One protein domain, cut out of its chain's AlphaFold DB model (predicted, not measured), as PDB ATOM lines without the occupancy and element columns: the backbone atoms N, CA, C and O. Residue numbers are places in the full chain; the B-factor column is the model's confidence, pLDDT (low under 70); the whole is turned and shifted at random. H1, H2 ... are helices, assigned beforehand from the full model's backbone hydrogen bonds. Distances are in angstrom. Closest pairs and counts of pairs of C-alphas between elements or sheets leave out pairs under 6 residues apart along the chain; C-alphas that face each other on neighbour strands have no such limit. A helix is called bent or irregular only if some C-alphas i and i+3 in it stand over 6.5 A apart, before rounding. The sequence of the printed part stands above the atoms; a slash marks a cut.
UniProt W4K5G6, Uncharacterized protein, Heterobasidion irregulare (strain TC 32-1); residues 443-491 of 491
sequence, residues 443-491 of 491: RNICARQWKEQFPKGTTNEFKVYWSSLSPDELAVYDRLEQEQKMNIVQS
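AT A GLANCE: This is residues 443 to 491 of the 491 residues of an uncharacterized protein of Heterobasidion irregulare (strain TC 32-1) (UniProt W4K5G6). Two helices, H2 and H3, make a wide V that meets at the short turn of residues 469 and 470, and the first helix, H1, is set in the opening of the V, across the directions of both. The arms are unequal: H3 is about twice as long as H2 by residue count, 20 against 10, and its far end, residues 485 to 490 with Ser 491 after it, sticks out beyond H1. The printed part has 49 residues with three named helices, in the order H1, H2, H3, and no named strand, and the class is all helix. It is loose, with a radius of gyration of the C-alphas of 12.3 A, and the C-alphas span 35 by 24 by 14 A.

IN THESE COORDINATES: H1 is residues 443 to 453, and it begins at the first printed residue, with C-alpha 443 at (-18.157, -92.819, 16.922). It measures 15.5 A from first to last C-alpha. H2 is residues 459 to 468, 14.6 A long, with C-alpha 459 at (-27.730, -99.318, 12.927). H3 is residues 471 to 490, 29.3 A long, and it ends with C-alpha 490 at (-11.613, -71.053, 16.141). Ser 491 follows it as the chain's last residue.

HOW THE PARTS SIT: H1 and H2 only just touch, with 3 pairs of C-alphas within 8 A. Their closest C-alphas are those of Ala 447 and Phe 462, 7.1 A apart. Their lines are about perpendicular at 72 degrees, only just past a steep tilt. H1 also touches H3, with 5 pairs of C-alphas within 8 A, and H3 touches H1 with residues 477 to 481 alone. The closest C-alphas are those of Cys 446 and Tyr 477, 6.7 A apart, and the two lines are about perpendicular at 76 degrees. H2 and H3 follow each other in the chain but are apart, with no C-alpha of the one within 8 A of the other. In H1, H2 and H3 every O i to N i+4 pair of the backbone is within hydrogen-bond range.

THE WHOLE: The C-alphas farthest apart are those of Asn 460 and Gln 490, at 35.5 A. The links from H1 to H2, of 5 residues, and from H2 to H3, of 2 residues, are both tight. Two stretches stand free: residues 467 to 472, and residues 485 to 491, of which 485 to 490 belong to H3. Without them the body has 36 residues and spans 28 by 16 by 12 A. The printed part has no cut. The mean pLDDT of the printed part is 97.1, and no printed residue is under 70.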
ATOM      1  N   ARG A 443     -17.134 -91.899  17.436       97.88
ATOM      2  CA  ARG A 443     -18.157 -92.819  16.922       97.88
ATOM      3  C   ARG A 443     -19.095 -92.211  15.871       97.88
ATOM      4  O   ARG A 443     -19.498 -92.909  14.947       97.88
ATOM      5  N   ASN A 444     -19.469 -90.937  15.991       97.81
ATOM      6  CA  ASN A 444     -20.292 -90.250  14.987       97.81
ATOM      7  C   ASN A 444     -19.476 -89.823  13.758       97.81
ATOM      8  O   ASN A 444     -20.060 -89.724  12.681       97.81
ATOM      9  N   ILE A 445     -18.170 -89.573  13.901       97.81
ATOM     10  CA  ILE A 445     -17.257 -89.290  12.780       97.81
ATOM     11  C   ILE A 445     -17.076 -90.566  11.950       97.81
ATOM     12  O   ILE A 445     -17.394 -90.576  10.761       97.81
ATOM     13  N   CYS A 446     -16.720 -91.674  12.604       98.25
ATOM     14  CA  CYS A 446     -16.668 -93.006  12.004       98.25
ATOM     15  C   CYS A 446     -18.004 -93.404  11.346       98.25
ATOM     16  O   CYS A 446     -18.030 -93.862  10.207       98.25
ATOM     17  N   ALA A 447     -19.143 -93.129  11.997       98.06
ATOM     18  CA  ALA A 447     -20.464 -93.387  11.419       98.06
ATOM     19  C   ALA A 447     -20.748 -92.622  10.111       98.06
ATOM     20  O   ALA A 447     -21.567 -93.097   9.322       98.06
ATOM     21  N   ARG A 448     -20.123 -91.454   9.871       97.88
ATOM     22  CA  ARG A 448     -20.255 -90.709   8.599       97.88
ATOM     23  C   ARG A 448     -19.482 -91.406   7.487       97.88
ATOM     24  O   ARG A 448     -20.107 -91.809   6.514       97.88
ATOM     25  N   GLN A 449     -18.191 -91.661   7.705       97.69
ATOM     26  CA  GLN A 449     -17.333 -92.380   6.755       97.69
ATOM     27  C   GLN A 449     -17.895 -93.771   6.418       97.69
ATOM     28  O   GLN A 449     -17.998 -94.151   5.253       97.69
ATOM     29  N   TRP A 450     -18.360 -94.514   7.427       98.12
ATOM     30  CA  TRP A 450     -19.001 -95.808   7.207       98.12
ATOM     31  C   TRP A 450     -20.283 -95.687   6.372       98.12
ATOM     32  O   TRP A 450     -20.556 -96.528   5.522       98.12
ATOM     33  N   LYS A 451     -21.075 -94.625   6.559       97.81
ATOM     34  CA  LYS A 451     -22.298 -94.399   5.776       97.81
ATOM     35  C   LYS A 451     -22.027 -93.953   4.334       97.81
ATOM     36  O   LYS A 451     -22.873 -94.193   3.478       97.81
ATOM     37  N   GLU A 452     -20.883 -93.337   4.055       97.81
ATOM     38  CA  GLU A 452     -20.445 -93.039   2.683       97.81
ATOM     39  C   GLU A 452     -20.170 -94.338   1.908       97.81
ATOM     40  O   GLU A 452     -20.611 -94.477   0.769       97.81
ATOM     41  N   GLN A 453     -19.557 -95.333   2.561       98.00
ATOM     42  CA  GLN A 453     -19.355 -96.678   2.000       98.00
ATOM     43  C   GLN A 453     -20.657 -97.504   1.966       98.00
ATOM     44  O   GLN A 453     -20.925 -98.222   1.002       98.00
ATOM     45  N   PHE A 454     -21.499 -97.380   2.997       97.50
ATOM     46  CA  PHE A 454     -22.730 -98.154   3.182       97.50
ATOM     47  C   PHE A 454     -23.965 -97.235   3.314       97.50
ATOM     48  O   PHE A 454     -24.555 -97.122   4.395       97.50
ATOM     49  N   PRO A 455     -24.447 -96.602   2.222       96.75
ATOM     50  CA  PRO A 455     -25.519 -95.597   2.282       96.75
ATOM     51  C   PRO A 455     -26.876 -96.143   2.756       96.75
ATOM     52  O   PRO A 455     -27.696 -95.397   3.300       96.75
ATOM     53  N   LYS A 456     -27.114 -97.451   2.585       96.56
ATOM     54  CA  LYS A 456     -28.294 -98.177   3.097       96.56
ATOM     55  C   LYS A 456     -28.041 -98.886   4.435       96.56
ATOM     56  O   LYS A 456     -28.952 -99.530   4.950       96.56
ATOM     57  N   GLY A 457     -26.837 -98.754   4.988       96.75
ATOM     58  CA  GLY A 457     -26.390 -99.455   6.181       96.75
ATOM     59  C   GLY A 457     -27.282 -99.205   7.396       96.75
ATOM     60  O   GLY A 457     -27.724 -98.082   7.679       96.75
ATOM     61  N   THR A 458     -27.572-100.278   8.116       97.56
ATOM     62  CA  THR A 458     -28.425-100.292   9.299       97.56
ATOM     63  C   THR A 458     -27.631 -99.989  10.566       97.56
ATOM     64  O   THR A 458     -26.410-100.126  10.641       97.56
ATOM     65  N   THR A 459     -28.349 -99.606  11.621       96.25
ATOM     66  CA  THR A 459     -27.730 -99.318  12.927       96.25
ATOM     67  C   THR A 459     -27.050-100.547  13.557       96.25
ATOM     68  O   THR A 459     -26.133-100.391  14.363       96.25
ATOM     69  N   ASN A 460     -27.468-101.763  13.187       95.50
ATOM     70  CA  ASN A 460     -26.894-103.006  13.706       95.50
ATOM     71  C   ASN A 460     -25.576-103.369  13.004       95.50
ATOM     72  O   ASN A 460     -24.614-103.699  13.691       95.50
ATOM     73  N   GLU A 461     -25.491-103.219  11.679       96.75
ATOM     74  CA  GLU A 461     -24.246-103.442  10.920       96.75
ATOM     75  C   GLU A 461     -23.144-102.471  11.363       96.75
ATOM     76  O   GLU A 461     -22.042-102.905  11.693       96.75
ATOM     77  N   PHE A 462     -23.465-101.177  11.513       97.75
ATOM     78  CA  PHE A 462     -22.512-100.203  12.058       97.75
ATOM     79  C   PHE A 462     -22.071-100.543  13.490       97.75
ATOM     80  O   PHE A 462     -20.929-100.288  13.864       97.75
ATOM     81  N   LYS A 463     -22.955-101.121  14.316       96.81
ATOM     82  CA  LYS A 463     -22.581-101.543  15.671       96.81
ATOM     83  C   LYS A 463     -21.554-102.678  15.636       96.81
ATOM     84  O   LYS A 463     -20.628-102.623  16.436       96.81
ATOM     85  N   VAL A 464     -21.719-103.654  14.738       97.31
ATOM     86  CA  VAL A 464     -20.756-104.752  14.543       97.31
ATOM     87  C   VAL A 464     -19.420-104.197  14.055       97.31
ATOM     88  O   VAL A 464     -18.409-104.446  14.704       97.31
ATOM     89  N   TYR A 465     -19.438-103.369  13.004       98.06
ATOM     90  CA  TYR A 465     -18.247-102.705  12.464       98.06
ATOM     91  C   TYR A 465     -17.482-101.905  13.532       98.06
ATOM     92  O   TYR A 465     -16.288-102.111  13.720       98.06
ATOM     93  N   TRP A 466     -18.175-101.066  14.309       97.75
ATOM     94  CA  TRP A 466     -17.559-100.293  15.394       97.75
ATOM     95  C   TRP A 466     -16.944-101.178  16.492       97.75
ATOM     96  O   TRP A 466     -15.962-100.784  17.107       97.75
ATOM     97  N   SER A 467     -17.507-102.364  16.756       97.50
ATOM     98  CA  SER A 467     -16.933-103.323  17.715       97.50
ATOM     99  C   SER A 467     -15.816-104.205  17.151       97.50
ATOM    100  O   SER A 467     -15.170-104.893  17.933       97.50
ATOM    101  N   SER A 468     -15.602-104.213  15.832       97.69
ATOM    102  CA  SER A 468     -14.491-104.924  15.183       97.69
ATOM    103  C   SER A 468     -13.287-104.032  14.866       97.69
ATOM    104  O   SER A 468     -12.274-104.559  14.421       97.69
ATOM    105  N   LEU A 469     -13.391-102.713  15.072       98.12
ATOM    106  CA  LEU A 469     -12.252-101.800  14.958       98.12
ATOM    107  C   LEU A 469     -11.202-102.117  16.028       98.12
ATOM    108  O   LEU A 469     -11.529-102.357  17.195       98.12
ATOM    109  N   SER A 470      -9.941-102.081  15.618       98.25
ATOM    110  CA  SER A 470      -8.788-102.190  16.506       98.25
ATOM    111  C   SER A 470      -8.646-100.953  17.415       98.25
ATOM    112  O   SER A 470      -9.159 -99.875  17.089       98.25
ATOM    113  N   PRO A 471      -7.929-101.065  18.552       97.94
ATOM    114  CA  PRO A 471      -7.618 -99.917  19.408       97.94
ATOM    115  C   PRO A 471      -6.899 -98.778  18.668       97.94
ATOM    116  O   PRO A 471      -7.161 -97.608  18.944       97.94
ATOM    117  N   ASP A 472      -6.056 -99.112  17.689       98.00
ATOM    118  CA  ASP A 472      -5.301 -98.133  16.903       98.00
ATOM    119  C   ASP A 472      -6.218 -97.340  15.955       98.00
ATOM    120  O   ASP A 472      -6.126 -96.114  15.871       98.00
ATOM    121  N   GLU A 473      -7.175 -98.004  15.296       98.00
ATOM    122  CA  GLU A 473      -8.201 -97.330  14.484       98.00
ATOM    123  C   GLU A 473      -9.127 -96.452  15.341       98.00
ATOM    124  O   GLU A 473      -9.508 -95.354  14.926       98.00
ATOM    125  N   LEU A 474      -9.464 -96.897  16.556       98.00
ATOM    126  CA  LEU A 474     -10.221 -96.096  17.525       98.00
ATOM    127  C   LEU A 474      -9.468 -94.805  17.895       98.00
ATOM    128  O   LEU A 474     -10.066 -93.727  17.865       98.00
ATOM    129  N   ALA A 475      -8.154 -94.883  18.134       98.12
ATOM    130  CA  ALA A 475      -7.319 -93.717  18.434       98.12
ATOM    131  C   ALA A 475      -7.258 -92.699  17.273       98.12
ATOM    132  O   ALA A 475      -7.222 -91.487  17.514       98.12
ATOM    133  N   VAL A 476      -7.313 -93.152  16.012       98.19
ATOM    134  CA  VAL A 476      -7.430 -92.254  14.844       98.19
ATOM    135  C   VAL A 476      -8.740 -91.457  14.894       98.19
ATOM    136  O   VAL A 476      -8.736 -90.246  14.657       98.19
ATOM    137  N   TYR A 477      -9.858 -92.096  15.249       98.12
ATOM    138  CA  TYR A 477     -11.147 -91.408  15.367       98.12
ATOM    139  C   TYR A 477     -11.227 -90.447  16.560       98.12
ATOM    140  O   TYR A 477     -11.847 -89.388  16.430       98.12
ATOM    141  N   ASP A 478     -10.572 -90.762  17.679       97.56
ATOM    142  CA  ASP A 478     -10.462 -89.852  18.827       97.56
ATOM    143  C   ASP A 478      -9.618 -88.609  18.486       97.56
ATOM    144  O   ASP A 478      -9.980 -87.487  18.857       97.56
ATOM    145  N   ARG A 479      -8.543 -88.764  17.699       98.25
ATOM    146  CA  ARG A 479      -7.747 -87.630  17.197       98.25
ATOM    147  C   ARG A 479      -8.571 -86.710  16.286       98.25
ATOM    148  O   ARG A 479      -8.529 -85.491  16.455       98.25
ATOM    149  N   LEU A 480      -9.374 -87.282  15.384       97.69
ATOM    150  CA  LEU A 480     -10.299 -86.522  14.529       97.69
ATOM    151  C   LEU A 480     -11.401 -85.809  15.337       97.69
ATOM    152  O   LEU A 480     -11.830 -84.717  14.961       97.69
ATOM    153  N   GLU A 481     -11.859 -86.383  16.455       97.38
ATOM    154  CA  GLU A 481     -12.783 -85.703  17.375       97.38
ATOM    155  C   GLU A 481     -12.145 -84.454  18.002       97.38
ATOM    156  O   GLU A 481     -12.798 -83.409  18.074       97.38
ATOM    157  N   GLN A 482     -10.885 -84.538  18.433       97.94
ATOM    158  CA  GLN A 482     -10.165 -83.395  19.005       97.94
ATOM    159  C   GLN A 482      -9.955 -82.280  17.972       97.94
ATOM    160  O   GLN A 482     -10.258 -81.122  18.258       97.94
ATOM    161  N   GLU A 483      -9.519 -82.621  16.759       97.62
ATOM    162  CA  GLU A 483      -9.299 -81.659  15.672       97.62
ATOM    163  C   GLU A 483     -10.591 -80.919  15.279       97.62
ATOM    164  O   GLU A 483     -10.620 -79.689  15.207       97.62
ATOM    165  N   GLN A 484     -11.701 -81.648  15.115       97.00
ATOM    166  CA  GLN A 484     -13.004 -81.049  14.801       97.00
ATOM    167  C   GLN A 484     -13.529 -80.145  15.930       97.00
ATOM    168  O   GLN A 484     -14.190 -79.142  15.651       97.00
ATOM    169  N   LYS A 485     -13.234 -80.460  17.199       95.56
ATOM    170  CA  LYS A 485     -13.554 -79.579  18.334       95.56
ATOM    171  C   LYS A 485     -12.707 -78.308  18.328       95.56
ATOM    172  O   LYS A 485     -13.267 -77.239  18.545       95.56
ATOM    173  N   MET A 486     -11.404 -78.408  18.053       96.94
ATOM    174  CA  MET A 486     -10.519 -77.239  17.965       96.94
ATOM    175  C   MET A 486     -10.950 -76.286  16.846       96.94
ATOM    176  O   MET A 486     -11.033 -75.083  17.078       96.94
ATOM    177  N   ASN A 487     -11.317 -76.817  15.675       96.75
ATOM    178  CA  ASN A 487     -11.790 -76.014  14.543       96.75
ATOM    179  C   ASN A 487     -13.055 -75.198  14.899       96.75
ATOM    180  O   ASN A 487     -13.129 -74.012  14.601       96.75
ATOM    181  N   ILE A 488     -14.008 -75.785  15.639       94.75
ATOM    182  CA  ILE A 488     -15.209 -75.067  16.117       94.75
ATOM    183  C   ILE A 488     -14.898 -73.986  17.162       94.75
ATOM    184  O   ILE A 488     -15.650 -73.028  17.285       94.75
ATOM    185  N   VAL A 489     -13.819 -74.121  17.936       95.31
ATOM    186  CA  VAL A 489     -13.405 -73.082  18.899       95.31
ATOM    187  C   VAL A 489     -12.737 -71.893  18.191       95.31
ATOM    188  O   VAL A 489     -12.692 -70.800  18.748       95.31
ATOM    189  N   GLN A 490     -12.241 -72.090  16.966       92.75
ATOM    190  CA  GLN A 490     -11.613 -71.053  16.141       92.75
ATOM    191  C   GLN A 490     -12.592 -70.334  15.191       92.75
ATOM    192  O   GLN A 490     -12.218 -69.304  14.629       92.75
ATOM    193  N   SER A 491     -13.815 -70.857  15.015       88.06
ATOM    194  CA  SER A 491     -14.874 -70.326  14.136       88.06
ATOM    195  C   SER A 491     -15.966 -69.558  14.882       88.06
ATOM    196  O   SER A 491     -16.278 -68.426  14.459       88.06
TER     197      SER A 491